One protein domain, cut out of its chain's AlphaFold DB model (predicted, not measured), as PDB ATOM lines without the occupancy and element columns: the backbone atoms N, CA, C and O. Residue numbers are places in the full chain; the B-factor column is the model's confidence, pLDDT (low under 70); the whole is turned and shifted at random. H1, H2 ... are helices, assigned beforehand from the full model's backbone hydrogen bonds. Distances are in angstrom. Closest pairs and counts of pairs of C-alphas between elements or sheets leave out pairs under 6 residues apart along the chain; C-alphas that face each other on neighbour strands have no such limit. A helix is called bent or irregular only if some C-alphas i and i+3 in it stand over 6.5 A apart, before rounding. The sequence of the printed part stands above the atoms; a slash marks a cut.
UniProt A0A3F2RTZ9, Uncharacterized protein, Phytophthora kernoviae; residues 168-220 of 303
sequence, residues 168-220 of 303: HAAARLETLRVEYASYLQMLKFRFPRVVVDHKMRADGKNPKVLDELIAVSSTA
ATOM      1  N   HIS A 168     311.782 238.257 179.333       66.50
ATOM      2  CA  HIS A 168     311.574 239.399 178.440       66.50
ATOM      3  C   HIS A 168     311.295 238.965 176.988       66.50
ATOM      4  O   HIS A 168     310.497 239.591 176.281       66.50
ATOM      5  N   ALA A 169     311.902 237.864 176.534       78.06
ATOM      6  CA  ALA A 169     311.620 237.282 175.223       78.06
ATOM      7  C   ALA A 169     310.188 236.722 175.137       78.06
ATOM      8  O   ALA A 169     309.497 236.949 174.140       78.06
ATOM      9  N   ALA A 170     309.712 236.064 176.199       79.88
ATOM     10  CA  ALA A 170     308.341 235.568 176.285       79.88
ATOM     11  C   ALA A 170     307.312 236.712 176.279       79.88
ATOM     12  O   ALA A 170     306.323 236.646 175.545       79.88
ATOM     13  N   ALA A 171     307.575 237.798 177.013       83.62
ATOM     14  CA  ALA A 171     306.711 238.979 177.025       83.62
ATOM     15  C   ALA A 171     306.585 239.625 175.633       83.62
ATOM     16  O   ALA A 171     305.484 239.964 175.195       83.62
ATOM     17  N   ARG A 172     307.694 239.734 174.891       85.31
ATOM     18  CA  ARG A 172     307.703 240.271 173.521       85.31
ATOM     19  C   ARG A 172     307.011 239.349 172.513       85.31
ATOM     20  O   ARG A 172     306.427 239.827 171.543       85.31
ATOM     21  N   LEU A 173     307.057 238.034 172.711       85.88
ATOM     22  CA  LEU A 173     306.304 237.106 171.869       85.88
ATOM     23  C   LEU A 173     304.792 237.241 172.102       85.88
ATOM     24  O   LEU A 173     304.012 237.120 171.158       85.88
ATOM     25  N   GLU A 174     304.377 237.516 173.336       86.38
ATOM     26  CA  GLU A 174     302.964 237.681 173.665       86.38
ATOM     27  C   GLU A 174     302.381 238.978 173.095       86.38
ATOM     28  O   GLU A 174     301.282 238.963 172.539       86.38
ATOM     29  N   THR A 175     303.136 240.082 173.102       89.19
ATOM     30  CA  THR A 175     302.708 241.307 172.405       89.19
ATOM     31  C   THR A 175     302.555 241.071 170.901       89.19
ATOM     32  O   THR A 175     301.541 241.459 170.318       89.19
ATOM     33  N   LEU A 176     303.488 240.338 170.282       88.69
ATOM     34  CA  LEU A 176     303.382 239.935 168.878       88.69
ATOM     35  C   LEU A 176     302.181 239.009 168.627       88.69
ATOM     36  O   LEU A 176     301.519 239.139 167.601       88.69
ATOM     37  N   ARG A 177     301.819 238.113 169.552       88.50
ATOM     38  CA  ARG A 177     300.584 237.318 169.419       88.50
ATOM     39  C   ARG A 177     299.339 238.186 169.389       88.50
ATOM     40  O   ARG A 177     298.459 237.924 168.571       88.50
ATOM     41  N   VAL A 178     299.262 239.204 170.241       91.50
ATOM     42  CA  VAL A 178     298.119 240.125 170.288       91.50
ATOM     43  C   VAL A 178     298.040 240.955 169.005       91.50
ATOM     44  O   VAL A 178     296.975 241.035 168.394       91.50
ATOM     45  N   GLU A 179     299.163 241.502 168.535       90.75
ATOM     46  CA  GLU A 179     299.225 242.277 167.288       90.75
ATOM     47  C   GLU A 179     298.847 241.441 166.054       90.75
ATOM     48  O   GLU A 179     298.177 241.934 165.142       90.75
ATOM     49  N   TYR A 180     299.232 240.161 166.032       93.06
ATOM     50  CA  TYR A 180     298.990 239.261 164.904       93.06
ATOM     51  C   TYR A 180     297.734 238.383 165.063       93.06
ATOM     52  O   TYR A 180     297.412 237.597 164.165       93.06
ATOM     53  N   ALA A 181     296.967 238.545 166.149       92.56
ATOM     54  CA  ALA A 181     295.785 237.738 166.461       92.56
ATOM     55  C   ALA A 181     294.743 237.749 165.330       92.56
ATOM     56  O   ALA A 181     294.185 236.707 164.978       92.56
ATOM     57  N   SER A 182     294.532 238.908 164.700       92.31
ATOM     58  CA  SER A 182     293.616 239.052 163.560       92.31
ATOM     59  C   SER A 182     294.044 238.197 162.356       92.31
ATOM     60  O   SER A 182     293.199 237.579 161.702       92.31
ATOM     61  N   TYR A 183     295.349 238.089 162.080       92.88
ATOM     62  CA  TYR A 183     295.868 237.282 160.968       92.88
ATOM     63  C   TYR A 183     295.837 235.785 161.276       92.88
ATOM     64  O   TYR A 183     295.450 234.993 160.416       92.88
ATOM     65  N   LEU A 184     296.129 235.393 162.519       92.50
ATOM     66  CA  LEU A 184     295.954 234.013 162.983       92.50
ATOM     67  C   LEU A 184     294.484 233.577 162.902       92.50
ATOM     68  O   LEU A 184     294.186 232.444 162.518       92.50
ATOM     69  N   GLN A 185     293.548 234.482 163.192       93.69
ATOM     70  CA  GLN A 185     292.116 234.241 163.040       93.69
ATOM     71  C   GLN A 185     291.719 234.068 161.566       93.69
ATOM     72  O   GLN A 185     290.974 233.140 161.250       93.69
ATOM     73  N   MET A 186     292.252 234.875 160.645       92.44
ATOM     74  CA  MET A 186     292.041 234.667 159.204       92.44
ATOM     75  C   MET A 186     292.593 233.309 158.737       92.44
ATOM     76  O   MET A 186     291.912 232.573 158.025       92.44
ATOM     77  N   LEU A 187     293.769 232.896 159.204       91.75
ATOM     78  CA  LEU A 187     294.285 231.558 158.899       91.75
ATOM     79  C   LEU A 187     293.413 230.443 159.499       91.75
ATOM     80  O   LEU A 187     293.157 229.434 158.841       91.75
ATOM     81  N   LYS A 188     292.866 230.646 160.705       92.12
ATOM     82  CA  LYS A 188     291.905 229.724 161.335       92.12
ATOM     83  C   LYS A 188     290.616 229.584 160.519       92.12
ATOM     84  O   LYS A 188     290.077 228.484 160.433       92.12
ATOM     85  N   PHE A 189     290.164 230.660 159.876       92.19
ATOM     86  CA  PHE A 189     289.027 230.654 158.951       92.19
ATOM     87  C   PHE A 189     289.382 230.224 157.519       92.19
ATOM     88  O   PHE A 189     288.558 230.371 156.621       92.19
ATOM     89  N   ARG A 190     290.569 229.634 157.303       87.38
ATOM     90  CA  ARG A 190     291.006 229.057 156.018       87.38
ATOM     91  C   ARG A 190     291.104 230.082 154.886       87.38
ATOM     92  O   ARG A 190     290.993 229.715 153.717       87.38
ATOM     93  N   PHE A 191     291.358 231.349 155.217       91.81
ATOM     94  CA  PHE A 191     291.720 232.326 154.195       91.81
ATOM     95  C   PHE A 191     293.043 231.911 153.524       91.81
ATOM     96  O   PHE A 191     293.964 231.467 154.218       91.81
ATOM     97  N   PRO A 192     293.164 232.038 152.187       91.75
ATOM     98  CA  PRO A 192     294.403 231.732 151.487       91.75
ATOM     99  C   PRO A 192     295.556 232.592 152.000       91.75
ATOM    100  O   PRO A 192     295.386 233.789 152.242       91.75
ATOM    101  N   ARG A 193     296.747 231.995 152.087       89.44
ATOM    102  CA  ARG A 193     297.958 232.653 152.596       89.44
ATOM    103  C   ARG A 193     298.260 233.972 151.875       89.44
ATOM    104  O   ARG A 193     298.480 234.984 152.522       89.44
ATOM    105  N   VAL A 194     298.109 233.981 150.551       91.19
ATOM    106  CA  VAL A 194     298.307 235.160 149.689       91.19
ATOM    107  C   VAL A 194     297.424 236.346 150.099       91.19
ATOM    108  O   VAL A 194     297.870 237.490 150.075       91.19
ATOM    109  N   VAL A 195     296.177 236.090 150.509       92.62
ATOM    110  CA  VAL A 195     295.236 237.143 150.928       92.62
ATOM    111  C   VAL A 195     295.659 237.735 152.270       92.62
ATOM    112  O   VAL A 195     295.628 238.952 152.453       92.62
ATOM    113  N   VAL A 196     296.081 236.875 153.200       94.44
ATOM    114  CA  VAL A 196     296.571 237.289 154.519       94.44
ATOM    115  C   VAL A 196     297.854 238.106 154.369       94.44
ATOM    116  O   VAL A 196     297.922 239.207 154.907       94.44
ATOM    117  N   ASP A 197     298.810 237.642 153.564       92.94
ATOM    118  CA  ASP A 197     300.081 238.332 153.323       92.94
ATOM    119  C   ASP A 197     299.874 239.693 152.638       92.94
ATOM    120  O   ASP A 197     300.513 240.682 153.002       92.94
ATOM    121  N   HIS A 198     298.938 239.783 151.686       94.00
ATOM    122  CA  HIS A 198     298.585 241.052 151.050       94.00
ATOM    123  C   HIS A 198     297.993 242.042 152.060       94.00
ATOM    124  O   HIS A 198     298.363 243.217 152.075       94.00
ATOM    125  N   LYS A 199     297.107 241.571 152.947       92.75
ATOM    126  CA  LYS A 199     296.545 242.409 154.010       92.75
ATOM    127  C   LYS A 199     297.612 242.828 155.023       92.75
ATOM    128  O   LYS A 199     297.634 243.980 155.432       92.75
ATOM    129  N   MET A 200     298.531 241.936 155.385       93.56
ATOM    130  CA  MET A 200     299.655 242.261 156.266       93.56
ATOM    131  C   MET A 200     300.568 243.322 155.665       93.56
ATOM    132  O   MET A 200     300.914 244.276 156.355       93.56
ATOM    133  N   ARG A 201     300.910 243.198 154.378       93.44
ATOM    134  CA  ARG A 201     301.732 244.187 153.675       93.44
ATOM    135  C   ARG A 201     301.033 245.544 153.599       93.44
ATOM    136  O   ARG A 201     301.681 246.556 153.834       93.44
ATOM    137  N   ALA A 202     299.725 245.563 153.336       92.38
ATOM    138  CA  ALA A 202     298.927 246.791 153.352       92.38
ATOM    139  C   ALA A 202     298.894 247.450 154.741       92.38
ATOM    140  O   ALA A 202     298.913 248.670 154.860       92.38
ATOM    141  N   ASP A 203     298.888 246.628 155.786       91.06
ATOM    142  CA  ASP A 203     298.874 247.062 157.175       91.06
ATOM    143  C   ASP A 203     300.294 247.390 157.714       91.06
ATOM    144  O   ASP A 203     300.408 247.857 158.851       91.06
ATOM    145  N   GLY A 204     301.362 247.151 156.933       90.50
ATOM    146  CA  GLY A 204     302.770 247.393 157.291       90.50
ATOM    147  C   GLY A 204     303.431 246.316 158.167       90.50
ATOM    148  O   GLY A 204     304.426 246.596 158.831       90.50
ATOM    149  N   LYS A 205     302.872 245.098 158.224       92.50
ATOM    150  CA  LYS A 205     303.350 243.984 159.064       92.50
ATOM    151  C   LYS A 205     304.201 243.005 158.255       92.50
ATOM    152  O   LYS A 205     303.978 242.805 157.061       92.50
ATOM    153  N   ASN A 206     305.145 242.347 158.927       89.69
ATOM    154  CA  ASN A 206     306.058 241.395 158.297       89.69
ATOM    155  C   ASN A 206     305.445 239.982 158.253       89.69
ATOM    156  O   ASN A 206     305.119 239.441 159.312       89.69
ATOM    157  N   PRO A 207     305.338 239.331 157.077       87.50
ATOM    158  CA  PRO A 207     304.749 237.990 156.961       87.50
ATOM    159  C   PRO A 207     305.570 236.911 157.684       87.50
ATOM    160  O   PRO A 207     305.006 235.936 158.168       87.50
ATOM    161  N   LYS A 208     306.883 237.122 157.832       88.94
ATOM    162  CA  LYS A 208     307.804 236.185 158.494       88.94
ATOM    163  C   LYS A 208     307.534 236.023 159.997       88.94
ATOM    164  O   LYS A 208     307.652 234.926 160.524       88.94
ATOM    165  N   VAL A 209     307.105 237.091 160.675       87.75
ATOM    166  CA  VAL A 209     306.765 237.042 162.111       87.75
ATOM    167  C   VAL A 209     305.521 236.181 162.336       87.75
ATOM    168  O   VAL A 209     305.440 235.441 163.312       87.75
ATOM    169  N   LEU A 210     304.567 236.220 161.399       88.00
ATOM    170  CA  LEU A 210     303.390 235.356 161.444       88.00
ATOM    171  C   LEU A 210     303.770 233.877 161.281       88.00
ATOM    172  O   LEU A 210     303.191 233.045 161.970       88.00
ATOM    173  N   ASP A 211     304.750 233.546 160.435       88.38
ATOM    174  CA  ASP A 211     305.267 232.173 160.317       88.38
ATOM    175  C   ASP A 211     305.882 231.664 161.619       88.38
ATOM    176  O   ASP A 211     305.601 230.539 162.027       88.38
ATOM    177  N   GLU A 212     306.671 232.496 162.298       87.75
ATOM    178  CA  GLU A 212     307.259 232.171 163.602       87.75
ATOM    179  C   GLU A 212     306.162 231.933 164.655       87.75
ATOM    180  O   GLU A 212     306.185 230.937 165.377       87.75
ATOM    181  N   LEU A 213     305.129 232.782 164.684       86.75
ATOM    182  CA  LEU A 213     303.968 232.628 165.566       86.75
ATOM    183  C   LEU A 213     303.162 231.359 165.260       86.75
ATOM    184  O   LEU A 213     302.722 230.673 166.187       86.75
ATOM    185  N   ILE A 214     302.975 231.030 163.977       86.69
ATOM    186  CA  ILE A 214     302.313 229.794 163.553       86.69
ATOM    187  C   ILE A 214     303.149 228.600 163.999       86.69
ATOM    188  O   ILE A 214     302.592 227.717 164.639       86.69
ATOM    189  N   ALA A 215     304.459 228.594 163.745       84.00
ATOM    190  CA  ALA A 215     305.360 227.513 164.131       84.00
ATOM    191  C   ALA A 215     305.317 227.250 165.644       84.00
ATOM    192  O   ALA A 215     305.148 226.105 166.055       84.00
ATOM    193  N   VAL A 216     305.348 228.301 166.471       80.12
ATOM    194  CA  VAL A 216     305.230 228.176 167.936       80.12
ATOM    195  C   VAL A 216     303.812 227.774 168.372       80.12
ATOM    196  O   VAL A 216     303.639 227.137 169.404       80.12
ATOM    197  N   SER A 217     302.769 228.121 167.613       67.38
ATOM    198  CA  SER A 217     301.388 227.697 167.909       67.38
ATOM    199  C   SER A 217     301.058 226.277 167.427       67.38
ATOM    200  O   SER A 217     300.143 225.639 167.945       67.38
ATOM    201  N   SER A 218     301.795 225.782 166.430       61.62
ATOM    202  CA  SER A 218     301.617 224.473 165.800       61.62
ATOM    203  C   SER A 218     302.363 223.348 166.520       61.62
ATOM    204  O   SER A 218     302.095 222.187 166.226       61.62
ATOM    205  N   THR A 219     303.230 223.653 167.491       51.69
ATOM    206  CA  THR A 219     303.839 222.658 168.398       51.69
ATOM    207  C   THR A 219     302.882 222.164 169.493       51.69
ATOM    208  O   THR A 219     303.221 221.238 170.225       51.69
ATOM    209  N   ALA A 220     301.659 222.702 169.579       42.94
ATOM    210  CA  ALA A 220     300.557 222.085 170.316       42.94
ATOM    211  C   ALA A 220     299.791 221.113 169.388       42.94
ATOM    212  O   ALA A 220     299.393 221.509 168.287       42.94
TER     213      ALA A 220
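Overview. This is residues 168 to 220 of the 303 residues of an uncharacterized protein of Phytophthora kernoviae (UniProt A0A3F2RTZ9). A long, sharply kinked helix, H1, makes one side of this small helical domain; H2 packs on the stretch past the kink, residues 183 to 187, and H3 folds back to pack on residues 177 to 184, around the kink. The stretch of H1 before the kink reaches away from H2 as an arm and makes much of the longest axis. The printed part has 53 residues, with three named helices in the order H1, H2, H3 and no named strand; the class is all helix. The whole is compact, with a radius of gyration of the C-alphas of 10.9 A and spans of 32 by 25 by 15 A.

Along the chain. Find C-alpha 168 at (311.574, 239.399, 178.440); from there H1 runs over residues 168 to 188, 27.8 A from first to last C-alpha. It has a kink of 62 degrees near residue 182 and is irregular: C-alphas 179 and 182 are 7.5 A apart. Look next at C-alpha 193, at (297.958, 232.653, 152.596), where H2 begins; it covers residues 193 to 202, 14.2 A. H3 covers residues 207 to 218, 16.5 A, and ends at C-alpha 218, (301.617, 224.473, 165.800).

Arrangement. H1 touches H2 with residues 183 to 187 alone; the closest C-alphas, of Tyr 183 and Val 196, are 6.5 A apart. By H1's rough line, the two run opposite ways at a steep tilt of 61 degrees. H1 touches H3 with residues 177 to 184 alone, and H3 touches H1 with residues 210 to 214 alone; the closest C-alphas, of Tyr 180 and Leu 210, are 6.8 A apart. Their lines are about perpendicular, at 86 degrees. H2 and H3 only just touch, with 3 pairs of C-alphas within 8 A, and only at the corner by their link; the closest C-alphas are those of Asp 197 and Pro 207, 5.9 A apart. In H2 and H3 every O i to N i+4 pair is within hydrogen-bond range; in H1, 15 of 17 are.

Size, cuts and confidence. The two C-alphas farthest apart are those of His 168 and Pro 192, at 32.9 A. The printed part has no cut, and the links H1 to H2 and H2 to H3 are tight. The mean pLDDT of the printed part is 86.6; look for values under 70 at residue 168 and residues 217 to 220.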